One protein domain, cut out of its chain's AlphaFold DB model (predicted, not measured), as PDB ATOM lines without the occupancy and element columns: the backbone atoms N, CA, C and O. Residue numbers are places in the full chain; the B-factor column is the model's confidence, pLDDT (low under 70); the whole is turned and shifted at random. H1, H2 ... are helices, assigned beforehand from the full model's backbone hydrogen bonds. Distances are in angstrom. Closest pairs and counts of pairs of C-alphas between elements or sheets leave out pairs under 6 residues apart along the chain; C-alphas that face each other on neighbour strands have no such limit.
ATOM      1  N   ALA A 384       1.403 -22.924 -13.897       78.62
ATOM      2  CA  ALA A 384       2.583 -22.089 -13.683       78.62
ATOM      3  C   ALA A 384       3.817 -22.931 -13.306       78.62
ATOM      4  O   ALA A 384       4.929 -22.649 -13.755       78.62
ATOM      5  N   THR A 385       3.618 -24.006 -12.538       81.19
ATOM      6  CA  THR A 385       4.686 -24.925 -12.112       81.19
ATOM      7  C   THR A 385       5.211 -25.765 -13.281       81.19
ATOM      8  O   THR A 385       6.422 -25.942 -13.422       81.19
ATOM      9  N   PHE A 386       4.329 -26.247 -14.163       87.56
ATOM     10  CA  PHE A 386       4.737 -26.981 -15.366       87.56
ATOM     11  C   PHE A 386       5.373 -26.063 -16.420       87.56
ATOM     12  O   PHE A 386       6.396 -26.407 -17.011       87.56
ATOM     13  N   THR A 387       4.852 -24.844 -16.572       85.88
ATOM     14  CA  THR A 387       5.438 -23.825 -17.455       85.88
ATOM     15  C   THR A 387       6.856 -23.445 -17.027       85.88
ATOM     16  O   THR A 387       7.711 -23.260 -17.882       85.88
ATOM     17  N   GLN A 388       7.157 -23.421 -15.723       79.88
ATOM     18  CA  GLN A 388       8.530 -23.245 -15.227       79.88
ATOM     19  C   GLN A 388       9.460 -24.418 -15.572       79.88
ATOM     20  O   GLN A 388      10.655 -24.206 -15.780       79.88
ATOM     21  N   VAL A 389       8.946 -25.652 -15.657       84.19
ATOM     22  CA  VAL A 389       9.728 -26.803 -16.139       84.19
ATOM     23  C   VAL A 389      10.001 -26.676 -17.635       84.19
ATOM     24  O   VAL A 389      11.149 -26.853 -18.037       84.19
ATOM     25  N   LEU A 390       9.007 -26.294 -18.444       86.06
ATOM     26  CA  LEU A 390       9.200 -26.019 -19.875       86.06
ATOM     27  C   LEU A 390      10.214 -24.891 -20.106       86.06
ATOM     28  O   LEU A 390      11.141 -25.063 -20.891       86.06
ATOM     29  N   ASP A 391      10.102 -23.797 -19.356       80.88
ATOM     30  CA  ASP A 391      11.053 -22.681 -19.362       80.88
ATOM     31  C   ASP A 391      12.475 -23.141 -18.979       80.88
ATOM     32  O   ASP A 391      13.462 -22.839 -19.652       80.88
ATOM     33  N   THR A 392      12.592 -23.979 -17.942       78.25
ATOM     34  CA  THR A 392      13.880 -24.547 -17.509       78.25
ATOM     35  C   THR A 392      14.493 -25.451 -18.577       78.25
ATOM     36  O   THR A 392      15.696 -25.375 -18.823       78.25
ATOM     37  N   VAL A 393      13.697 -26.297 -19.232       82.25
ATOM     38  CA  VAL A 393      14.166 -27.147 -20.334       82.25
ATOM     39  C   VAL A 393      14.608 -26.298 -21.521       82.25
ATOM     40  O   VAL A 393      15.673 -26.555 -22.078       82.25
ATOM     41  N   TYR A 394      13.821 -25.289 -21.886       77.00
ATOM     42  CA  TYR A 394      14.104 -24.398 -23.006       77.00
ATOM     43  C   TYR A 394      15.423 -23.637 -22.807       77.00
ATOM     44  O   TYR A 394      16.238 -23.554 -23.724       77.00
ATOM     45  N   ASN A 395      15.684 -23.164 -21.584       64.62
ATOM     46  CA  ASN A 395      16.856 -22.343 -21.281       64.62
ATOM     47  C   ASN A 395      18.101 -23.127 -20.821       64.62
ATOM     48  O   ASN A 395      19.229 -22.698 -21.070       64.62
ATOM     49  N   LEU A 396      17.933 -24.251 -20.119       64.06
ATOM     50  CA  LEU A 396      19.027 -24.986 -19.459       64.06
ATOM     51  C   LEU A 396      19.129 -26.461 -19.882       64.06
ATOM     52  O   LEU A 396      20.120 -27.118 -19.548       64.06
ATOM     53  N   GLY A 397      18.154 -26.977 -20.634       66.62
ATOM     54  CA  GLY A 397      18.054 -28.384 -21.018       66.62
ATOM     55  C   GLY A 397      17.548 -29.296 -19.891       66.62
ATOM     56  O   GLY A 397      17.383 -28.889 -18.743       66.62
ATOM     57  N   VAL A 398      17.298 -30.568 -20.221       79.44
ATOM     58  CA  VAL A 398      16.791 -31.566 -19.260       79.44
ATOM     59  C   VAL A 398      17.905 -31.979 -18.277       79.44
ATOM     60  O   VAL A 398      18.964 -32.445 -18.714       79.44
ATOM     61  N   PRO A 399      17.711 -31.857 -16.948       70.38
ATOM     62  CA  PRO A 399      18.687 -32.286 -15.953       70.38
ATOM     63  C   PRO A 399      18.980 -33.787 -16.047       70.38
ATOM     64  O   PRO A 399      18.071 -34.608 -16.116       70.38
ATOM     65  N   ALA A 400      20.256 -34.169 -15.942       63.88
ATOM     66  CA  ALA A 400      20.675 -35.575 -16.010       63.88
ATOM     67  C   ALA A 400      20.166 -36.449 -14.839       63.88
ATOM     68  O   ALA A 400      20.264 -37.673 -14.899       63.88
ATOM     69  N   ASP A 401      19.686 -35.831 -13.755       73.81
ATOM     70  CA  ASP A 401      19.179 -36.514 -12.564       73.81
ATOM     71  C   ASP A 401      18.079 -35.676 -11.893       73.81
ATOM     72  O   ASP A 401      18.359 -34.737 -11.144       73.81
ATOM     73  N   ILE A 402      16.822 -36.025 -12.178       72.81
ATOM     74  CA  ILE A 402      15.629 -35.300 -11.709       72.81
ATOM     75  C   ILE A 402      15.475 -35.393 -10.188       72.81
ATOM     76  O   ILE A 402      14.960 -34.460  -9.583       72.81
ATOM     77  N   SER A 403      16.019 -36.429  -9.535       70.44
ATOM     78  CA  SER A 403      15.949 -36.590  -8.071       70.44
ATOM     79  C   SER A 403      16.688 -35.501  -7.278       70.44
ATOM     80  O   SER A 403      16.559 -35.419  -6.058       70.44
ATOM     81  N   LYS A 404      17.485 -34.675  -7.969       71.12
ATOM     82  CA  LYS A 404      18.201 -33.520  -7.412       71.12
ATOM     83  C   LYS A 404      17.486 -32.190  -7.640       71.12
ATOM     84  O   LYS A 404      17.987 -31.163  -7.182       71.12
ATOM     85  N   THR A 405      16.374 -32.191  -8.370       73.19
ATOM     86  CA  THR A 405      15.519 -31.007  -8.504       73.19
ATOM     87  C   THR A 405      14.665 -30.846  -7.237       73.19
ATOM     88  O   THR A 405      14.583 -31.776  -6.431       73.19
ATOM     89  N   PRO A 406      14.115 -29.655  -6.948       73.81
ATOM     90  CA  PRO A 406      13.263 -29.484  -5.775       73.81
ATOM     91  C   PRO A 406      12.024 -30.389  -5.867       73.81
ATOM     92  O   PRO A 406      11.410 -30.483  -6.930       73.81
ATOM     93  N   GLU A 407      11.643 -31.031  -4.755       72.31
ATOM     94  CA  GLU A 407      10.569 -32.043  -4.731       72.31
ATOM     95  C   GLU A 407       9.227 -31.528  -5.272       72.31
ATOM     96  O   GLU A 407       8.449 -32.302  -5.826       72.31
ATOM     97  N   GLU A 408       8.984 -30.221  -5.172       73.00
ATOM     98  CA  GLU A 408       7.796 -29.539  -5.699       73.00
ATOM     99  C   GLU A 408       7.672 -29.598  -7.235       73.00
ATOM    100  O   GLU A 408       6.558 -29.576  -7.749       73.00
ATOM    101  N   PHE A 409       8.779 -29.771  -7.973       77.94
ATOM    102  CA  PHE A 409       8.779 -29.886  -9.439       77.94
ATOM    103  C   PHE A 409       8.851 -31.330  -9.943       77.94
ATOM    104  O   PHE A 409       8.737 -31.555 -11.145       77.94
ATOM    105  N   HIS A 410       9.030 -32.329  -9.072       80.69
ATOM    106  CA  HIS A 410       9.192 -33.727  -9.501       80.69
ATOM    107  C   HIS A 410       7.996 -34.240 -10.309       80.69
ATOM    108  O   HIS A 410       8.173 -34.959 -11.290       80.69
ATOM    109  N   GLN A 411       6.781 -33.850  -9.923       78.75
ATOM    110  CA  GLN A 411       5.569 -34.244 -10.636       78.75
ATOM    111  C   GLN A 411       5.491 -33.587 -12.027       78.75
ATOM    112  O   GLN A 411       5.129 -34.256 -12.989       78.75
ATOM    113  N   ALA A 412       5.918 -32.324 -12.151       82.75
ATOM    114  CA  ALA A 412       6.005 -31.618 -13.429       82.75
ATOM    115  C   ALA A 412       7.114 -32.182 -14.334       82.75
ATOM    116  O   ALA A 412       6.912 -32.348 -15.532       82.75
ATOM    117  N   TRP A 413       8.265 -32.557 -13.774       84.69
ATOM    118  CA  TRP A 413       9.345 -33.203 -14.527       84.69
ATOM    119  C   TRP A 413       8.961 -34.579 -15.067       84.69
ATOM    120  O   TRP A 413       9.324 -34.905 -16.195       84.69
ATOM    121  N   ASN A 414       8.215 -35.376 -14.297       83.00
ATOM    122  CA  ASN A 414       7.712 -36.663 -14.777       83.00
ATOM    123  C   ASN A 414       6.734 -36.471 -15.943       83.00
ATOM    124  O   ASN A 414       6.895 -37.121 -16.970       83.00
ATOM    125  N   GLN A 415       5.813 -35.509 -15.827       82.62
ATOM    126  CA  GLN A 415       4.891 -35.168 -16.912       82.62
ATOM    127  C   GLN A 415       5.640 -34.687 -18.171       82.62
ATOM    128  O   GLN A 415       5.300 -35.075 -19.284       82.62
ATOM    129  N   TYR A 416       6.709 -33.897 -18.015       85.38
ATOM    130  CA  TYR A 416       7.545 -33.467 -19.141       85.38
ATOM    131  C   TYR A 416       8.237 -34.658 -19.824       85.38
ATOM    132  O   TYR A 416       8.268 -34.727 -21.050       85.38
ATOM    133  N   LEU A 417       8.779 -35.608 -19.052       83.06
ATOM    134  CA  LEU A 417       9.418 -36.807 -19.606       83.06
ATOM    135  C   LEU A 417       8.439 -37.707 -20.366       83.06
ATOM    136  O   LEU A 417       8.837 -38.334 -21.350       83.06
ATOM    137  N   ASP A 418       7.182 -37.767 -19.933       81.44
ATOM    138  CA  ASP A 418       6.146 -38.529 -20.627       81.44
ATOM    139  C   ASP A 418       5.826 -37.903 -21.995       81.44
ATOM    140  O   ASP A 418       5.863 -38.612 -23.006       81.44
ATOM    141  N   TYR A 419       5.670 -36.573 -22.076       82.69
ATOM    142  CA  TYR A 419       5.555 -35.889 -23.373       82.69
ATOM    143  C   TYR A 419       6.815 -36.032 -24.228       82.69
ATOM    144  O   TYR A 419       6.724 -36.239 -25.437       82.69
ATOM    145  N   ALA A 420       7.999 -35.950 -23.620       81.12
ATOM    146  CA  ALA A 420       9.260 -36.108 -24.332       81.12
ATOM    147  C   ALA A 420       9.369 -37.498 -24.976       81.12
ATOM    148  O   ALA A 420       9.763 -37.625 -26.134       81.12
ATOM    149  N   LYS A 421       8.901 -38.541 -24.286       79.62
ATOM    150  CA  LYS A 421       8.821 -39.894 -24.839       79.62
ATOM    151  C   LYS A 421       7.783 -40.016 -25.960       79.62
ATOM    152  O   LYS A 421       8.040 -40.718 -26.933       79.62
ATOM    153  N   GLN A 422       6.635 -39.353 -25.834       79.75
ATOM    154  CA  GLN A 422       5.557 -39.386 -26.830       79.75
ATOM    155  C   GLN A 422       5.926 -38.646 -28.124       79.75
ATOM    156  O   GLN A 422       5.614 -39.112 -29.216       79.75
ATOM    157  N   HIS A 423       6.639 -37.526 -28.009       82.19
ATOM    158  CA  HIS A 423       6.996 -36.660 -29.133       82.19
ATOM    159  C   HIS A 423       8.466 -36.793 -29.573       82.19
ATOM    160  O   HIS A 423       8.970 -35.940 -30.302       82.19
ATOM    161  N   ASN A 424       9.169 -37.864 -29.168       80.62
ATOM    162  CA  ASN A 424      10.583 -38.114 -29.502       80.62
ATOM    163  C   ASN A 424      11.502 -36.904 -29.203       80.62
ATOM    164  O   ASN A 424      12.273 -36.465 -30.058       80.62
ATOM    165  N   ASP A 425      11.389 -36.341 -28.001       74.75
ATOM    166  CA  ASP A 425      12.151 -35.189 -27.498       74.75
ATOM    167  C   ASP A 425      12.002 -33.895 -28.334       74.75
ATOM    168  O   ASP A 425      12.786 -32.952 -28.189       74.75
ATOM    169  N   LYS A 426      10.987 -33.800 -29.208       79.62
ATOM    170  CA  LYS A 426      10.707 -32.588 -29.993       79.62
ATOM    171  C   LYS A 426      10.023 -31.524 -29.135       79.62
ATOM    172  O   LYS A 426       8.802 -31.500 -29.018       79.62
ATOM    173  N   PHE A 427      10.822 -30.609 -28.588       81.62
ATOM    174  CA  PHE A 427      10.377 -29.579 -27.644       81.62
ATOM    175  C   PHE A 427       9.160 -28.758 -28.113       81.62
ATOM    176  O   PHE A 427       8.218 -28.601 -27.346       81.62
ATOM    177  N   ASP A 428       9.116 -28.308 -29.371       80.25
ATOM    178  CA  ASP A 428       7.993 -27.498 -29.875       80.25
ATOM    179  C   ASP A 428       6.656 -28.267 -29.864       80.25
ATOM    180  O   ASP A 428       5.613 -27.709 -29.533       80.25
ATOM    181  N   GLN A 429       6.691 -29.577 -30.140       83.12
ATOM    182  CA  GLN A 429       5.508 -30.441 -30.073       83.12
ATOM    183  C   GLN A 429       5.079 -30.703 -28.624       83.12
ATOM    184  O   GLN A 429       3.889 -30.794 -28.348       83.12
ATOM    185  N   ILE A 430       6.040 -30.758 -27.693       84.88
ATOM    186  CA  ILE A 430       5.776 -30.882 -26.253       84.88
ATOM    187  C   ILE A 430       5.104 -29.614 -25.716       84.88
ATOM    188  O   ILE A 430       4.159 -29.712 -24.941       84.88
ATOM    189  N   VAL A 431       5.551 -28.422 -26.133       82.75
ATOM    190  CA  VAL A 431       4.920 -27.150 -25.736       82.75
ATOM    191  C   VAL A 431       3.517 -27.020 -26.336       82.75
ATOM    192  O   VAL A 431       2.608 -26.568 -25.643       82.75
ATOM    193  N   ALA A 432       3.311 -27.461 -27.582       80.56
ATOM    194  CA  ALA A 432       1.985 -27.506 -28.200       80.56
ATOM    195  C   ALA A 432       1.033 -28.459 -27.453       80.56
ATOM    196  O   ALA A 432      -0.049 -28.032 -27.054       80.56
ATOM    197  N   ALA A 433       1.471 -29.691 -27.163       81.56
ATOM    198  CA  ALA A 433       0.703 -30.670 -26.387       81.56
ATOM    199  C   ALA A 433       0.399 -30.169 -24.963       81.56
ATOM    200  O   ALA A 433      -0.727 -30.269 -24.489       81.56
ATOM    201  N   ALA A 434       1.366 -29.525 -24.302       82.06
ATOM    202  CA  ALA A 434       1.153 -28.892 -22.999       82.06
ATOM    203  C   ALA A 434       0.141 -27.732 -23.042       82.06
ATOM    204  O   ALA A 434      -0.516 -27.442 -22.038       82.06
ATOM    205  N   GLY A 435       0.035 -27.046 -24.185       77.62
ATOM    206  CA  GLY A 435      -0.978 -26.028 -24.449       77.62
ATOM    207  C   GLY A 435      -2.376 -26.617 -24.628       77.62
ATOM    208  O   GLY A 435      -3.331 -26.085 -24.057       77.62
ATOM    209  N   GLU A 436      -2.482 -27.723 -25.369       79.69
ATOM    210  CA  GLU A 436      -3.722 -28.495 -25.536       79.69
ATOM    211  C   GLU A 436      -4.209 -29.065 -24.196       79.69
ATOM    212  O   GLU A 436      -5.386 -28.941 -23.872       79.69
ATOM    213  N   ASP A 437      -3.290 -29.542 -23.355       79.56
ATOM    214  CA  ASP A 437      -3.595 -30.113 -22.036       79.56
ATOM    215  C   ASP A 437      -3.766 -29.057 -20.920       79.56
ATOM    216  O   ASP A 437      -3.841 -29.387 -19.736       79.56
ATOM    217  N   HIS A 438      -3.826 -27.767 -21.273       79.69
ATOM    218  CA  HIS A 438      -4.003 -26.632 -20.351       79.69
ATOM    219  C   HIS A 438      -2.954 -26.521 -19.222       79.69
ATOM    220  O   HIS A 438      -3.166 -25.823 -18.225       79.69
ATOM    221  N   LEU A 439      -1.792 -27.158 -19.379       81.75
ATOM    222  CA  LEU A 439      -0.669 -27.103 -18.438       81.75
ATOM    223  C   LEU A 439       0.297 -25.941 -18.727       81.75
ATOM    224  O   LEU A 439       1.249 -25.726 -17.977       81.75
ATOM    225  N   LEU A 440       0.042 -25.177 -19.790       82.25
ATOM    226  CA  LEU A 440       0.847 -24.048 -20.241       82.25
ATOM    227  C   LEU A 440       0.204 -22.704 -19.869       82.25
ATOM    228  O   LEU A 440      -0.900 -22.375 -20.306       82.25
ATOM    229  N   ASP A 441       0.917 -21.883 -19.103       83.06
ATOM    230  CA  ASP A 441       0.526 -20.503 -18.835       83.06
ATOM    231  C   ASP A 441       0.880 -19.619 -20.036       83.06
ATOM    232  O   ASP A 441       2.028 -19.209 -20.238       83.06
ATOM    233  N   THR A 442      -0.143 -19.286 -20.821       77.44
ATOM    234  CA  THR A 442      -0.026 -18.446 -22.019       77.44
ATOM    235  C   THR A 442       0.309 -16.978 -21.726       77.44
ATOM    236  O   THR A 442       0.636 -16.221 -22.642       77.44
ATOM    237  N   ASN A 443       0.265 -16.551 -20.459       75.50
ATOM    238  CA  ASN A 443       0.693 -15.216 -20.046       75.50
ATOM    239  C   ASN A 443       2.148 -15.169 -19.561       75.50
ATOM    240  O   ASN A 443       2.653 -14.064 -19.325       75.50
ATOM    241  N   SER A 444       2.815 -16.320 -19.436       77.88
ATOM    242  CA  SER A 444       4.218 -16.403 -19.029       77.88
ATOM    243  C   SER A 444       5.155 -15.733 -20.037       77.88
ATOM    244  O   SER A 444       4.863 -15.650 -21.235       77.88
ATOM    245  N   ASP A 445       6.295 -15.245 -19.546       71.69
ATOM    246  CA  ASP A 445       7.323 -14.644 -20.401       71.69
ATOM    247  C   ASP A 445       7.914 -15.696 -21.357       71.69
ATOM    248  O   ASP A 445       8.032 -15.424 -22.550       71.69
ATOM    249  N   PHE A 446       8.115 -16.935 -20.883       82.12
ATOM    250  CA  PHE A 446       8.503 -18.085 -21.709       82.12
ATOM    251  C   PHE A 446       7.557 -18.313 -22.894       82.12
ATOM    252  O   PHE A 446       8.016 -18.392 -24.026       82.12
ATOM    253  N   TYR A 447       6.238 -18.403 -22.677       76.12
ATOM    254  CA  TYR A 447       5.310 -18.688 -23.779       76.12
ATOM    255  C   TYR A 447       5.273 -17.554 -24.807       76.12
ATOM    256  O   TYR A 447       5.139 -17.804 -26.005       76.12
ATOM    257  N   LYS A 448       5.418 -16.304 -24.358       75.50
ATOM    258  CA  LYS A 448       5.516 -15.147 -25.256       75.50
ATOM    259  C   LYS A 448       6.799 -15.192 -26.085       75.50
ATOM    260  O   LYS A 448       6.724 -14.942 -27.283       75.50
ATOM    261  N   GLU A 449       7.932 -15.539 -25.480       67.75
ATOM    262  CA  GLU A 449       9.217 -15.699 -26.174       67.75
ATOM    263  C   GLU A 449       9.202 -16.899 -27.133       67.75
ATOM    264  O   GLU A 449       9.511 -16.740 -28.308       67.75
ATOM    265  N   TRP A 450       8.721 -18.064 -26.692       76.75
ATOM    266  CA  TRP A 450       8.592 -19.269 -27.518       76.75
ATOM    267  C   TRP A 450       7.633 -19.072 -28.702       76.75
ATOM    268  O   TRP A 450       7.944 -19.446 -29.832       76.75
ATOM    269  N   LYS A 451       6.478 -18.427 -28.488       68.69
ATOM    270  CA  LYS A 451       5.530 -18.102 -29.566       68.69
ATOM    271  C   LYS A 451       6.129 -17.106 -30.559       68.69
ATOM    272  O   LYS A 451       5.893 -17.228 -31.759       68.69
ATOM    273  N   GLN A 452       6.907 -16.140 -30.072       58.41
ATOM    274  CA  GLN A 452       7.647 -15.213 -30.923       58.41
ATOM    275  C   GLN A 452       8.687 -15.968 -31.768       58.41
ATOM    276  O   GLN A 452       8.762 -15.718 -32.967       58.41
ATOM    277  N   ASP A 453       9.399 -16.931 -31.175       59.03
ATOM    278  CA  ASP A 453      10.353 -17.825 -31.844       59.03
ATOM    279  C   ASP A 453       9.711 -18.722 -32.911       59.03
ATOM    280  O   ASP A 453      10.308 -18.980 -33.958       59.03
ATOM    281  N   HIS A 454       8.475 -19.168 -32.683       58.59
ATOM    282  CA  HIS A 454       7.764 -20.043 -33.611       58.59
ATOM    283  C   HIS A 454       7.208 -19.298 -34.833       58.59
ATOM    284  O   HIS A 454       7.238 -19.843 -35.937       58.59
ATOM    285  N   ILE A 455       6.782 -18.036 -34.666       53.78
ATOM    286  CA  ILE A 455       6.371 -17.152 -35.773       53.78
ATOM    287  C   ILE A 455       7.511 -16.985 -36.788       53.78
ATOM    288  O   ILE A 455       7.260 -16.917 -37.988       53.78
ATOM    289  N   TYR A 456       8.769 -16.995 -36.348       55.88
ATOM    290  CA  TYR A 456       9.911 -16.872 -37.251       55.88
ATOM    291  C   TYR A 456      10.148 -18.091 -38.159       55.88
ATOM    292  O   TYR A 456      10.923 -17.943 -39.090       55.88
TER     293      TYR A 456
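This is residues 384 to 456 of the 1097 residues of an uncharacterized protein of Streptococcus oralis (UniProt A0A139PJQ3). What shape appears? H1 and H3 run nearly side by side in opposite ways, with the longest helix, H2, crossing them on one side and H4 on the other. What makes it up? The 73 printed residues, all helix by class, hold H1 to H4 in chain order and no named strand; they are compact, with a radius of gyration of the C-alphas of 11.6 A, spanning 35 by 24 by 22 A.

What does H2 touch? H2, residues 407 to 422, touches H1, residues 384 to 396, closest at the C-alphas of Phe 386 and Ala 412, 5.2 A. It touches H3, residues 427 to 436, closest at the C-alphas of Tyr 419 and Ile 430, 5.8 A. And the backbones? Every O i to N i+4 pair is within hydrogen-bond range in H1, H3 and H4, residues 445 to 455, and 10 of 12 in H2.

Where are the anchors? H1 begins at (2.583, -22.089, -13.683); H4 ends at (6.371, -17.152, -35.773). How long is H2? It measures 23.8 A between first and last C-alphas.

Any cut? The printed part has no cut. Where is pLDDT under 70? At residues 395 to 397, 400, 449 and 451 to 456.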